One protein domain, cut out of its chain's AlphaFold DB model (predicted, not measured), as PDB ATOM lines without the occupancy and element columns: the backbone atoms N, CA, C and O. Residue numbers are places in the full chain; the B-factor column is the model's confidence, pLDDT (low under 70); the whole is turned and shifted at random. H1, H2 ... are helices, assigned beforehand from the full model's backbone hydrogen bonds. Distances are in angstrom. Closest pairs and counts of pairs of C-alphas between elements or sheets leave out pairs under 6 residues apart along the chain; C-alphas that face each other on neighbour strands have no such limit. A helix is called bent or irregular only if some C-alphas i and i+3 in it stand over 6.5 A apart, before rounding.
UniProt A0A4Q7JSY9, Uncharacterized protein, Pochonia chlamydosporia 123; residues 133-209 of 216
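Overview. This is residues 133 to 209 of the 216 residues of an uncharacterized protein of Pochonia chlamydosporia 123 (UniProt A0A4Q7JSY9). What shape do these atoms make? A long, kinked helix, H1, packs with its first part on H3 and H4, and the short H2 packs on these two from the other side. The later part of H1 and the loop through Thr 156 make the length, and the loop then folds back to H2. What is it built of? The printed part has 77 residues with four named helices, H1 H2 H3 H4 in chain order, no named strand, and the class all helix. It is compact, with a radius of gyration of the C-alphas of 12.3 A and spans of 38 by 26 by 22 A.

Along the chain. Where is the longest helix? H1, residues 133 to 151, measures 27.7 A from C-alpha 133 at (151.637, 114.228, 135.658) to C-alpha 151. It has a kink of 57 degrees near residue 145 and is irregular, with C-alphas 144 and 147 7.7 A apart. Where are the others? H2 is residues 173 to 177, 6.5 A long; H3 is residues 184 to 196, 18.6 A. H4, residues 200 to 208, is 12.3 A long and ends with C-alpha 208 at (133.261, 112.040, 136.963).

Arrangement. What does H1 touch? With residues 136 to 144 alone it touches H3, opposite ways at a tilt of 37 degrees, only just steep; the closest C-alphas, of Lys 136 and Ile 194, are 5.9 A apart. With residues 135 to 139 alone it touches H4, the same way at a shallow tilt of 18 degrees; the closest C-alphas, of Ala 139 and Met 207, are 7.3 A apart. Where is H2? It touches H4, the closest C-alphas being those of Gly 173 and Tyr 206, 4.5 A, and residues 186 to 190 of H3, closest at Thr 177 and Ser 186, C-alphas 6.5 A apart. How are the backbones? Each O i to N i+4 pair is within hydrogen-bond range in H2, H3 and H4, and 13 of 15 in H1.

Size, cuts and confidence. How far does it reach? The two C-alphas farthest apart, of Thr 156 and Pro 198, are 37.7 A apart. Which link is long? That from H1 to H2, residues 152 to 172. Is anything missing or uncertain? The printed part has no cut, and no printed residue is under 70 in pLDDT.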
ATOM      1  N   SER A 133     151.370 114.408 137.092       94.75
ATOM      2  CA  SER A 133     151.637 114.228 135.658       94.75
ATOM      3  C   SER A 133     151.325 112.816 135.146       94.75
ATOM      4  O   SER A 133     150.954 112.652 133.986       94.75
ATOM      5  N   THR A 134     151.454 111.791 135.993       92.81
ATOM      6  CA  THR A 134     151.047 110.419 135.676       92.81
ATOM      7  C   THR A 134     149.536 110.259 135.786       92.81
ATOM      8  O   THR A 134     148.946 109.668 134.887       92.81
ATOM      9  N   LEU A 135     148.903 110.830 136.815       94.50
ATOM     10  CA  LEU A 135     147.442 110.818 136.961       94.50
ATOM     11  C   LEU A 135     146.752 111.458 135.755       94.50
ATOM     12  O   LEU A 135     145.831 110.869 135.208       94.50
ATOM     13  N   LYS A 136     147.267 112.584 135.253       97.62
ATOM     14  CA  LYS A 136     146.789 113.225 134.015       97.62
ATOM     15  C   LYS A 136     146.856 112.297 132.799       97.62
ATOM     16  O   LYS A 136     145.931 112.251 131.997       97.62
ATOM     17  N   LYS A 137     147.937 111.519 132.664       96.44
ATOM     18  CA  LYS A 137     148.073 110.530 131.580       96.44
ATOM     19  C   LYS A 137     147.082 109.377 131.733       96.44
ATOM     20  O   LYS A 137     146.510 108.953 130.737       96.44
ATOM     21  N   ILE A 138     146.887 108.889 132.958       94.44
ATOM     22  CA  ILE A 138     145.920 107.827 133.265       94.44
ATOM     23  C   ILE A 138     144.495 108.314 132.988       94.44
ATOM     24  O   ILE A 138     143.755 107.619 132.305       94.44
ATOM     25  N   ALA A 139     144.139 109.518 133.442       96.31
ATOM     26  CA  ALA A 139     142.841 110.140 133.200       96.31
ATOM     27  C   ALA A 139     142.556 110.260 131.698       96.31
ATOM     28  O   ALA A 139     141.529 109.784 131.223       96.31
ATOM     29  N   PHE A 140     143.509 110.791 130.926       97.75
ATOM     30  CA  PHE A 140     143.355 110.875 129.476       97.75
ATOM     31  C   PHE A 140     143.205 109.493 128.826       97.75
ATOM     32  O   PHE A 140     142.309 109.290 128.011       97.75
ATOM     33  N   ALA A 141     144.037 108.519 129.211       96.38
ATOM     34  CA  ALA A 141     143.933 107.156 128.697       96.38
ATOM     35  C   ALA A 141     142.578 106.510 129.036       96.38
ATOM     36  O   ALA A 141     142.011 105.831 128.184       96.38
ATOM     37  N   ALA A 142     142.034 106.754 130.230       94.94
ATOM     38  CA  ALA A 142     140.720 106.255 130.620       94.94
ATOM     39  C   ALA A 142     139.619 106.777 129.684       94.94
ATOM     40  O   ALA A 142     138.789 105.986 129.264       94.94
ATOM     41  N   ILE A 143     139.656 108.050 129.273       96.06
ATOM     42  CA  ILE A 143     138.699 108.610 128.297       96.06
ATOM     43  C   ILE A 143     138.897 108.038 126.891       96.06
ATOM     44  O   ILE A 143     137.932 107.720 126.197       96.06
ATOM     45  N   VAL A 144     140.147 107.886 126.454       96.38
ATOM     46  CA  VAL A 144     140.445 107.337 125.123       96.38
ATOM     47  C   VAL A 144     139.953 105.892 125.005       96.38
ATOM     48  O   VAL A 144     139.379 105.529 123.983       96.38
ATOM     49  N   TYR A 145     140.139 105.082 126.049       95.94
ATOM     50  CA  TYR A 145     139.847 103.647 126.028       95.94
ATOM     51  C   TYR A 145     138.546 103.241 126.740       95.94
ATOM     52  O   TYR A 145     138.268 102.046 126.828       95.94
ATOM     53  N   GLU A 146     137.726 104.176 127.232       94.00
ATOM     54  CA  GLU A 146     136.489 103.827 127.958       94.00
ATOM     55  C   GLU A 146     135.523 102.974 127.119       94.00
ATOM     56  O   GLU A 146     134.873 102.102 127.682       94.00
ATOM     57  N   ASP A 147     135.486 103.131 125.788       93.69
ATOM     58  CA  ASP A 147     134.618 102.318 124.918       93.69
ATOM     59  C   ASP A 147     135.087 100.859 124.879       93.69
ATOM     60  O   ASP A 147     134.282  99.928 124.924       93.69
ATOM     61  N   PHE A 148     136.407 100.648 124.866       94.81
ATOM     62  CA  PHE A 148     136.991  99.317 124.975       94.81
ATOM     63  C   PHE A 148     136.681  98.702 126.344       94.81
ATOM     64  O   PHE A 148     136.226  97.561 126.410       94.81
ATOM     65  N   ILE A 149     136.844  99.470 127.428       91.12
ATOM     66  CA  ILE A 149     136.517  99.018 128.790       91.12
ATOM     67  C   ILE A 149     135.035  98.646 128.896       91.12
ATOM     68  O   ILE A 149     134.697  97.575 129.395       91.12
ATOM     69  N   PHE A 150     134.155  99.482 128.356       92.00
ATOM     70  CA  PHE A 150     132.718  99.244 128.321       92.00
ATOM     71  C   PHE A 150     132.345  98.016 127.486       92.00
ATOM     72  O   PHE A 150     131.451  97.260 127.866       92.00
ATOM     73  N   SER A 151     133.063  97.749 126.390       92.75
ATOM     74  CA  SER A 151     132.836  96.556 125.564       92.75
ATOM     75  C   SER A 151     133.095  95.248 126.323       92.75
ATOM     76  O   SER A 151     132.408  94.254 126.071       92.75
ATOM     77  N   MET A 152     134.016  95.268 127.299       91.00
ATOM     78  CA  MET A 152     134.324  94.127 128.168       91.00
ATOM     79  C   MET A 152     133.245  93.867 129.227       91.00
ATOM     80  O   MET A 152     133.228  92.790 129.826       91.00
ATOM     81  N   LEU A 153     132.334  94.817 129.471       89.69
ATOM     82  CA  LEU A 153     131.245  94.609 130.418       89.69
ATOM     83  C   LEU A 153     130.260  93.554 129.889       89.69
ATOM     84  O   LEU A 153     129.873  93.606 128.712       89.69
ATOM     85  N   PRO A 154     129.774  92.644 130.760       87.69
ATOM     86  CA  PRO A 154     128.672  91.754 130.421       87.69
ATOM     87  C   PRO A 154     127.467  92.546 129.908       87.69
ATOM     88  O   PRO A 154     127.169  93.623 130.426       87.69
ATOM     89  N   ALA A 155     126.734  92.000 128.934       87.00
ATOM     90  CA  ALA A 155     125.590  92.686 128.324       87.00
ATOM     91  C   ALA A 155     124.576  93.197 129.366       87.00
ATOM     92  O   ALA A 155     124.137  94.339 129.292       87.00
ATOM     93  N   THR A 156     124.311  92.404 130.410       85.00
ATOM     94  CA  THR A 156     123.408  92.743 131.525       85.00
ATOM     95  C   THR A 156     123.861  93.934 132.381       85.00
ATOM     96  O   THR A 156     123.107  94.396 133.234       85.00
ATOM     97  N   ARG A 157     125.091  94.427 132.198       87.19
ATOM     98  CA  ARG A 157     125.673  95.548 132.952       87.19
ATOM     99  C   ARG A 157     125.758  96.842 132.157       87.19
ATOM    100  O   ARG A 157     125.889  97.896 132.768       87.19
ATOM    101  N   ARG A 158     125.663  96.789 130.829       87.62
ATOM    102  CA  ARG A 158     125.893  97.950 129.950       87.62
ATOM    103  C   ARG A 158     124.879  99.077 130.155       87.62
ATOM    104  O   ARG A 158     125.204 100.246 129.984       87.62
ATOM    105  N   GLU A 159     123.666  98.742 130.580       85.25
ATOM    106  CA  GLU A 159     122.606  99.729 130.829       85.25
ATOM    107  C   GLU A 159     122.570 100.230 132.280       85.25
ATOM    108  O   GLU A 159     121.887 101.212 132.581       85.25
ATOM    109  N   ASN A 160     123.353  99.613 133.169       86.19
ATOM    110  CA  ASN A 160     123.352  99.909 134.593       86.19
ATOM    111  C   ASN A 160     123.810 101.352 134.870       86.19
ATOM    112  O   ASN A 160     124.815 101.818 134.330       86.19
ATOM    113  N   GLN A 161     123.088 102.060 135.743       84.88
ATOM    114  CA  GLN A 161     123.402 103.440 136.129       84.88
ATOM    115  C   GLN A 161     124.783 103.604 136.784       84.88
ATOM    116  O   GLN A 161     125.379 104.672 136.677       84.88
ATOM    117  N   TYR A 162     125.317 102.547 137.399       82.19
ATOM    118  CA  TYR A 162     126.640 102.534 138.027       82.19
ATOM    119  C   TYR A 162     127.770 102.154 137.057       82.19
ATOM    120  O   TYR A 162     128.937 102.213 137.420       82.19
ATOM    121  N   CYS A 163     127.450 101.771 135.816       86.50
ATOM    122  CA  CYS A 163     128.424 101.376 134.790       86.50
ATOM    123  C   CYS A 163     128.419 102.344 133.593       86.50
ATOM    124  O   CYS A 163     128.586 101.931 132.446       86.50
ATOM    125  N   LYS A 164     128.173 103.635 133.848       87.81
ATOM    126  CA  LYS A 164     128.155 104.678 132.814       87.81
ATOM    127  C   LYS A 164     129.570 105.146 132.483       87.81
ATOM    128  O   LYS A 164     130.417 105.248 133.364       87.81
ATOM    129  N   LEU A 165     129.787 105.470 131.209       91.06
ATOM    130  CA  LEU A 165     131.017 106.094 130.724       91.06
ATOM    131  C   LEU A 165     131.251 107.449 131.410       91.06
ATOM    132  O   LEU A 165     130.292 108.140 131.776       91.06
ATOM    133  N   ASN A 166     132.518 107.847 131.524       91.00
ATOM    134  CA  ASN A 166     132.887 109.155 132.069       91.00
ATOM    135  C   ASN A 166     132.402 110.277 131.147       91.00
ATOM    136  O   ASN A 166     131.843 111.265 131.617       91.00
ATOM    137  N   SER A 167     132.505 110.069 129.830       92.25
ATOM    138  CA  SER A 167     131.955 110.965 128.801       92.25
ATOM    139  C   SER A 167     130.439 111.163 128.864       92.25
ATOM    140  O   SER A 167     129.928 112.082 128.238       92.25
ATOM    141  N   LEU A 168     129.717 110.335 129.625       90.75
ATOM    142  CA  LEU A 168     128.273 110.451 129.852       90.75
ATOM    143  C   LEU A 168     127.949 110.907 131.283       90.75
ATOM    144  O   LEU A 168     126.842 110.679 131.786       90.75
ATOM    145  N   SER A 169     128.923 111.474 131.998       89.06
ATOM    146  CA  SER A 169     128.705 112.050 133.320       89.06
ATOM    147  C   SER A 169     128.272 113.503 133.233       89.06
ATOM    148  O   SER A 169     129.086 114.372 132.973       89.06
ATOM    149  N   SER A 170     126.985 113.764 133.482       85.06
ATOM    150  CA  SER A 170     126.333 115.067 133.276       85.06
ATOM    151  C   SER A 170     126.976 116.248 134.005       85.06
ATOM    152  O   SER A 170     126.789 117.380 133.591       85.06
ATOM    153  N   GLU A 171     127.705 115.995 135.091       86.25
ATOM    154  CA  GLU A 171     128.400 117.027 135.872       86.25
ATOM    155  C   GLU A 171     129.920 117.022 135.650       86.25
ATOM    156  O   GLU A 171     130.655 117.721 136.344       86.25
ATOM    157  N   ALA A 172     130.418 116.179 134.747       90.62
ATOM    158  CA  ALA A 172     131.837 116.070 134.458       90.62
ATOM    159  C   ALA A 172     132.205 116.974 133.281       90.62
ATOM    160  O   ALA A 172     131.553 116.932 132.237       90.62
ATOM    161  N   GLY A 173     133.315 117.706 133.404       92.25
ATOM    162  CA  GLY A 173     133.821 118.546 132.312       92.25
ATOM    163  C   GLY A 173     134.084 117.754 131.026       92.25
ATOM    164  O   GLY A 173     133.855 118.250 129.928       92.25
ATOM    165  N   VAL A 174     134.466 116.476 131.135       94.56
ATOM    166  CA  VAL A 174     134.648 115.619 129.954       94.56
ATOM    167  C   VAL A 174     133.355 115.377 129.162       94.56
ATOM    168  O   VAL A 174     133.418 115.194 127.948       94.56
ATOM    169  N   CYS A 175     132.186 115.388 129.811       94.12
ATOM    170  CA  CYS A 175     130.899 115.235 129.130       94.12
ATOM    171  C   CYS A 175     130.580 116.455 128.265       94.12
ATOM    172  O   CYS A 175     130.072 116.303 127.157       94.12
ATOM    173  N   GLU A 176     130.918 117.657 128.736       91.31
ATOM    174  CA  GLU A 176     130.754 118.892 127.962       91.31
ATOM    175  C   GLU A 176     131.651 118.868 126.720       91.31
ATOM    176  O   GLU A 176     131.187 119.080 125.598       91.31
ATOM    177  N   THR A 177     132.924 118.507 126.898       93.31
ATOM    178  CA  THR A 177     133.910 118.454 125.808       93.31
ATOM    179  C   THR A 177     133.606 117.358 124.782       93.31
ATOM    180  O   THR A 177     133.926 117.502 123.598       93.31
ATOM    181  N   LEU A 178     132.985 116.253 125.205       95.31
ATOM    182  CA  LEU A 178     132.650 115.110 124.348       95.31
ATOM    183  C   LEU A 178     131.164 115.028 123.975       95.31
ATOM    184  O   LEU A 178     130.739 113.992 123.465       95.31
ATOM    185  N   LEU A 179     130.391 116.105 124.152       91.75
ATOM    186  CA  LEU A 179     128.948 116.137 123.878       91.75
ATOM    187  C   LEU A 179     128.593 115.652 122.460       91.75
ATOM    188  O   LEU A 179     127.596 114.963 122.261       91.75
ATOM    189  N   TRP A 180     129.443 115.972 121.481       91.75
ATOM    190  CA  TRP A 180     129.285 115.590 120.071       91.75
ATOM    191  C   TRP A 180     130.096 114.344 119.675       91.75
ATOM    192  O   TRP A 180     130.276 114.059 118.491       91.75
ATOM    193  N   GLY A 181     130.597 113.599 120.659       92.38
ATOM    194  CA  GLY A 181     131.378 112.383 120.472       92.38
ATOM    195  C   GLY A 181     132.894 112.593 120.381       92.38
ATOM    196  O   GLY A 181     133.446 113.697 120.482       92.38
ATOM    197  N   LYS A 182     133.602 111.473 120.204       95.00
ATOM    198  CA  LYS A 182     135.067 111.440 120.128       95.00
ATOM    199  C   LYS A 182     135.539 111.688 118.702       95.00
ATOM    200  O   LYS A 182     135.239 110.931 117.784       95.00
ATOM    201  N   SER A 183     136.353 112.719 118.544       96.06
ATOM    202  CA  SER A 183     137.106 113.023 117.333       96.06
ATOM    203  C   SER A 183     138.546 113.360 117.712       96.06
ATOM    204  O   SER A 183     138.855 113.638 118.871       96.06
ATOM    205  N   THR A 184     139.449 113.402 116.734       96.56
ATOM    206  CA  THR A 184     140.827 113.857 116.974       96.56
ATOM    207  C   THR A 184     140.867 115.265 117.577       96.56
ATOM    208  O   THR A 184     141.732 115.553 118.401       96.56
ATOM    209  N   ALA A 185     139.938 116.145 117.185       97.19
ATOM    210  CA  ALA A 185     139.850 117.501 117.716       97.19
ATOM    211  C   ALA A 185     139.378 117.505 119.177       97.19
ATOM    212  O   ALA A 185     140.070 118.066 120.028       97.19
ATOM    213  N   SER A 186     138.277 116.813 119.490       97.44
ATOM    214  CA  SER A 186     137.755 116.771 120.863       97.44
ATOM    215  C   SER A 186     138.709 116.050 121.821       97.44
ATOM    216  O   SER A 186     138.941 116.525 122.926       97.44
ATOM    217  N   LEU A 187     139.406 114.992 121.385       97.75
ATOM    218  CA  LEU A 187     140.438 114.340 122.205       97.75
ATOM    219  C   LEU A 187     141.672 115.226 122.442       97.75
ATOM    220  O   LEU A 187     142.256 115.183 123.526       97.75
ATOM    221  N   LYS A 188     142.079 116.055 121.468       97.88
ATOM    222  CA  LYS A 188     143.135 117.063 121.681       97.88
ATOM    223  C   LYS A 188     142.706 118.105 122.712       97.88
ATOM    224  O   LYS A 188     143.536 118.506 123.531       97.88
ATOM    225  N   GLN A 189     141.438 118.509 122.683       97.94
ATOM    226  CA  GLN A 189     140.865 119.423 123.664       97.94
ATOM    227  C   GLN A 189     140.853 118.799 125.065       97.94
ATOM    228  O   GLN A 189     141.466 119.373 125.964       97.94
ATOM    229  N   VAL A 190     140.325 117.579 125.231       97.88
ATOM    230  CA  VAL A 190     140.374 116.836 126.508       97.88
ATOM    231  C   VAL A 190     141.812 116.725 127.031       97.88
ATOM    232  O   VAL A 190     142.087 116.986 128.200       97.88
ATOM    233  N   ALA A 191     142.776 116.390 126.168       98.19
ATOM    234  CA  ALA A 191     144.183 116.322 126.560       98.19
ATOM    235  C   ALA A 191     144.750 117.681 127.005       98.19
ATOM    236  O   ALA A 191     145.669 117.725 127.826       98.19
ATOM    237  N   SER A 192     144.281 118.788 126.429       98.31
ATOM    238  CA  SER A 192     144.659 120.146 126.837       98.31
ATOM    239  C   SER A 192     144.068 120.493 128.203       98.31
ATOM    240  O   SER A 192     144.809 120.892 129.102       98.31
ATOM    241  N   GLU A 193     142.772 120.250 128.385       98.19
ATOM    242  CA  GLU A 193     142.035 120.507 129.625       98.19
ATOM    243  C   GLU A 193     142.631 119.712 130.790       98.19
ATOM    244  O   GLU A 193     143.079 120.307 131.766       98.19
ATOM    245  N   ILE A 194     142.806 118.393 130.641       98.12
ATOM    246  CA  ILE A 194     143.437 117.542 131.665       98.12
ATOM    247  C   ILE A 194     144.854 118.025 132.015       98.12
ATOM    248  O   ILE A 194     145.271 117.974 133.177       98.12
ATOM    249  N   ARG A 195     145.631 118.506 131.032       97.94
ATOM    250  CA  ARG A 195     146.979 119.046 131.283       97.94
ATOM    251  C   ARG A 195     146.951 120.331 132.103       97.94
ATOM    252  O   ARG A 195     147.874 120.513 132.900       97.94
ATOM    253  N   ALA A 196     145.923 121.159 131.956       97.94
ATOM    254  CA  ALA A 196     145.750 122.400 132.705       97.94
ATOM    255  C   ALA A 196     145.294 122.189 134.163       97.94
ATOM    256  O   ALA A 196     145.569 123.046 134.998       97.94
ATOM    257  N   LEU A 197     144.682 121.048 134.510       97.94
ATOM    258  CA  LEU A 197     144.146 120.820 135.863       97.94
ATOM    259  C   LEU A 197     145.241 120.867 136.953       97.94
ATOM    260  O   LEU A 197     146.258 120.178 136.831       97.94
ATOM    261  N   PRO A 198     145.082 121.642 138.037       97.06
ATOM    262  CA  PRO A 198     146.169 121.918 138.981       97.06
ATOM    263  C   PRO A 198     146.430 120.807 140.007       97.06
ATOM    264  O   PRO A 198     147.527 120.746 140.560       97.06
ATOM    265  N   ASN A 199     145.460 119.933 140.288       96.00
ATOM    266  CA  ASN A 199     145.560 118.931 141.354       96.00
ATOM    267  C   ASN A 199     144.648 117.709 141.102       96.00
ATOM    268  O   ASN A 199     143.961 117.629 140.085       96.00
ATOM    269  N   GLU A 200     144.679 116.736 142.015       93.00
ATOM    270  CA  GLU A 200     143.931 115.472 141.909       93.00
ATOM    271  C   GLU A 200     142.411 115.660 142.008       93.00
ATOM    272  O   GLU A 200     141.667 114.979 141.304       93.00
ATOM    273  N   THR A 201     141.951 116.603 142.835       93.25
ATOM    274  CA  THR A 201     140.526 116.919 143.009       93.25
ATOM    275  C   THR A 201     139.919 117.449 141.717       93.25
ATOM    276  O   THR A 201     138.854 117.002 141.305       93.25
ATOM    277  N   GLU A 202     140.627 118.340 141.028       95.31
ATOM    278  CA  GLU A 202     140.173 118.881 139.744       95.31
ATOM    279  C   GLU A 202     140.125 117.799 138.655       95.31
ATOM    280  O   GLU A 202     139.207 117.779 137.839       95.31
ATOM    281  N   ILE A 203     141.055 116.833 138.672       95.31
ATOM    282  CA  ILE A 203     140.983 115.655 137.787       95.31
ATOM    283  C   ILE A 203     139.742 114.821 138.103       95.31
ATOM    284  O   ILE A 203     139.031 114.422 137.185       95.31
ATOM    285  N   TYR A 204     139.474 114.558 139.385       91.31
ATOM    286  CA  TYR A 204     138.283 113.829 139.822       91.31
ATOM    287  C   TYR A 204     137.004 114.497 139.297       91.31
ATOM    288  O   TYR A 204     136.207 113.830 138.634       91.31
ATOM    289  N   LEU A 205     136.844 115.804 139.527       92.50
ATOM    290  CA  LEU A 205     135.653 116.556 139.124       92.50
ATOM    291  C   LEU A 205     135.504 116.585 137.604       92.50
ATOM    292  O   LEU A 205     134.425 116.313 137.084       92.50
ATOM    293  N   TYR A 206     136.597 116.816 136.878       95.31
ATOM    294  CA  TYR A 206     136.579 116.817 135.419       95.31
ATOM    295  C   TYR A 206     136.180 115.458 134.823       95.31
ATOM    296  O   TYR A 206     135.488 115.412 133.809       95.31
ATOM    297  N   MET A 207     136.613 114.353 135.440       93.50
ATOM    298  CA  MET A 207     136.390 112.997 134.929       93.50
ATOM    299  C   MET A 207     135.010 112.435 135.278       93.50
ATOM    300  O   MET A 207     134.425 111.747 134.447       93.50
ATOM    301  N   GLN A 208     134.497 112.682 136.488       87.19
ATOM    302  CA  GLN A 208     133.261 112.040 136.963       87.19
ATOM    303  C   GLN A 208     132.210 112.992 137.548       87.19
ATOM    304  O   GLN A 208     131.088 112.548 137.800       87.19
ATOM    305  N   GLY A 209     132.510 114.282 137.710       86.06
ATOM    306  CA  GLY A 209     131.611 115.255 138.343       86.06
ATOM    307  C   GLY A 209     131.426 114.979 139.838       86.06
ATOM    308  O   GLY A 209     132.314 114.418 140.485       86.06
TER     309      GLY A 209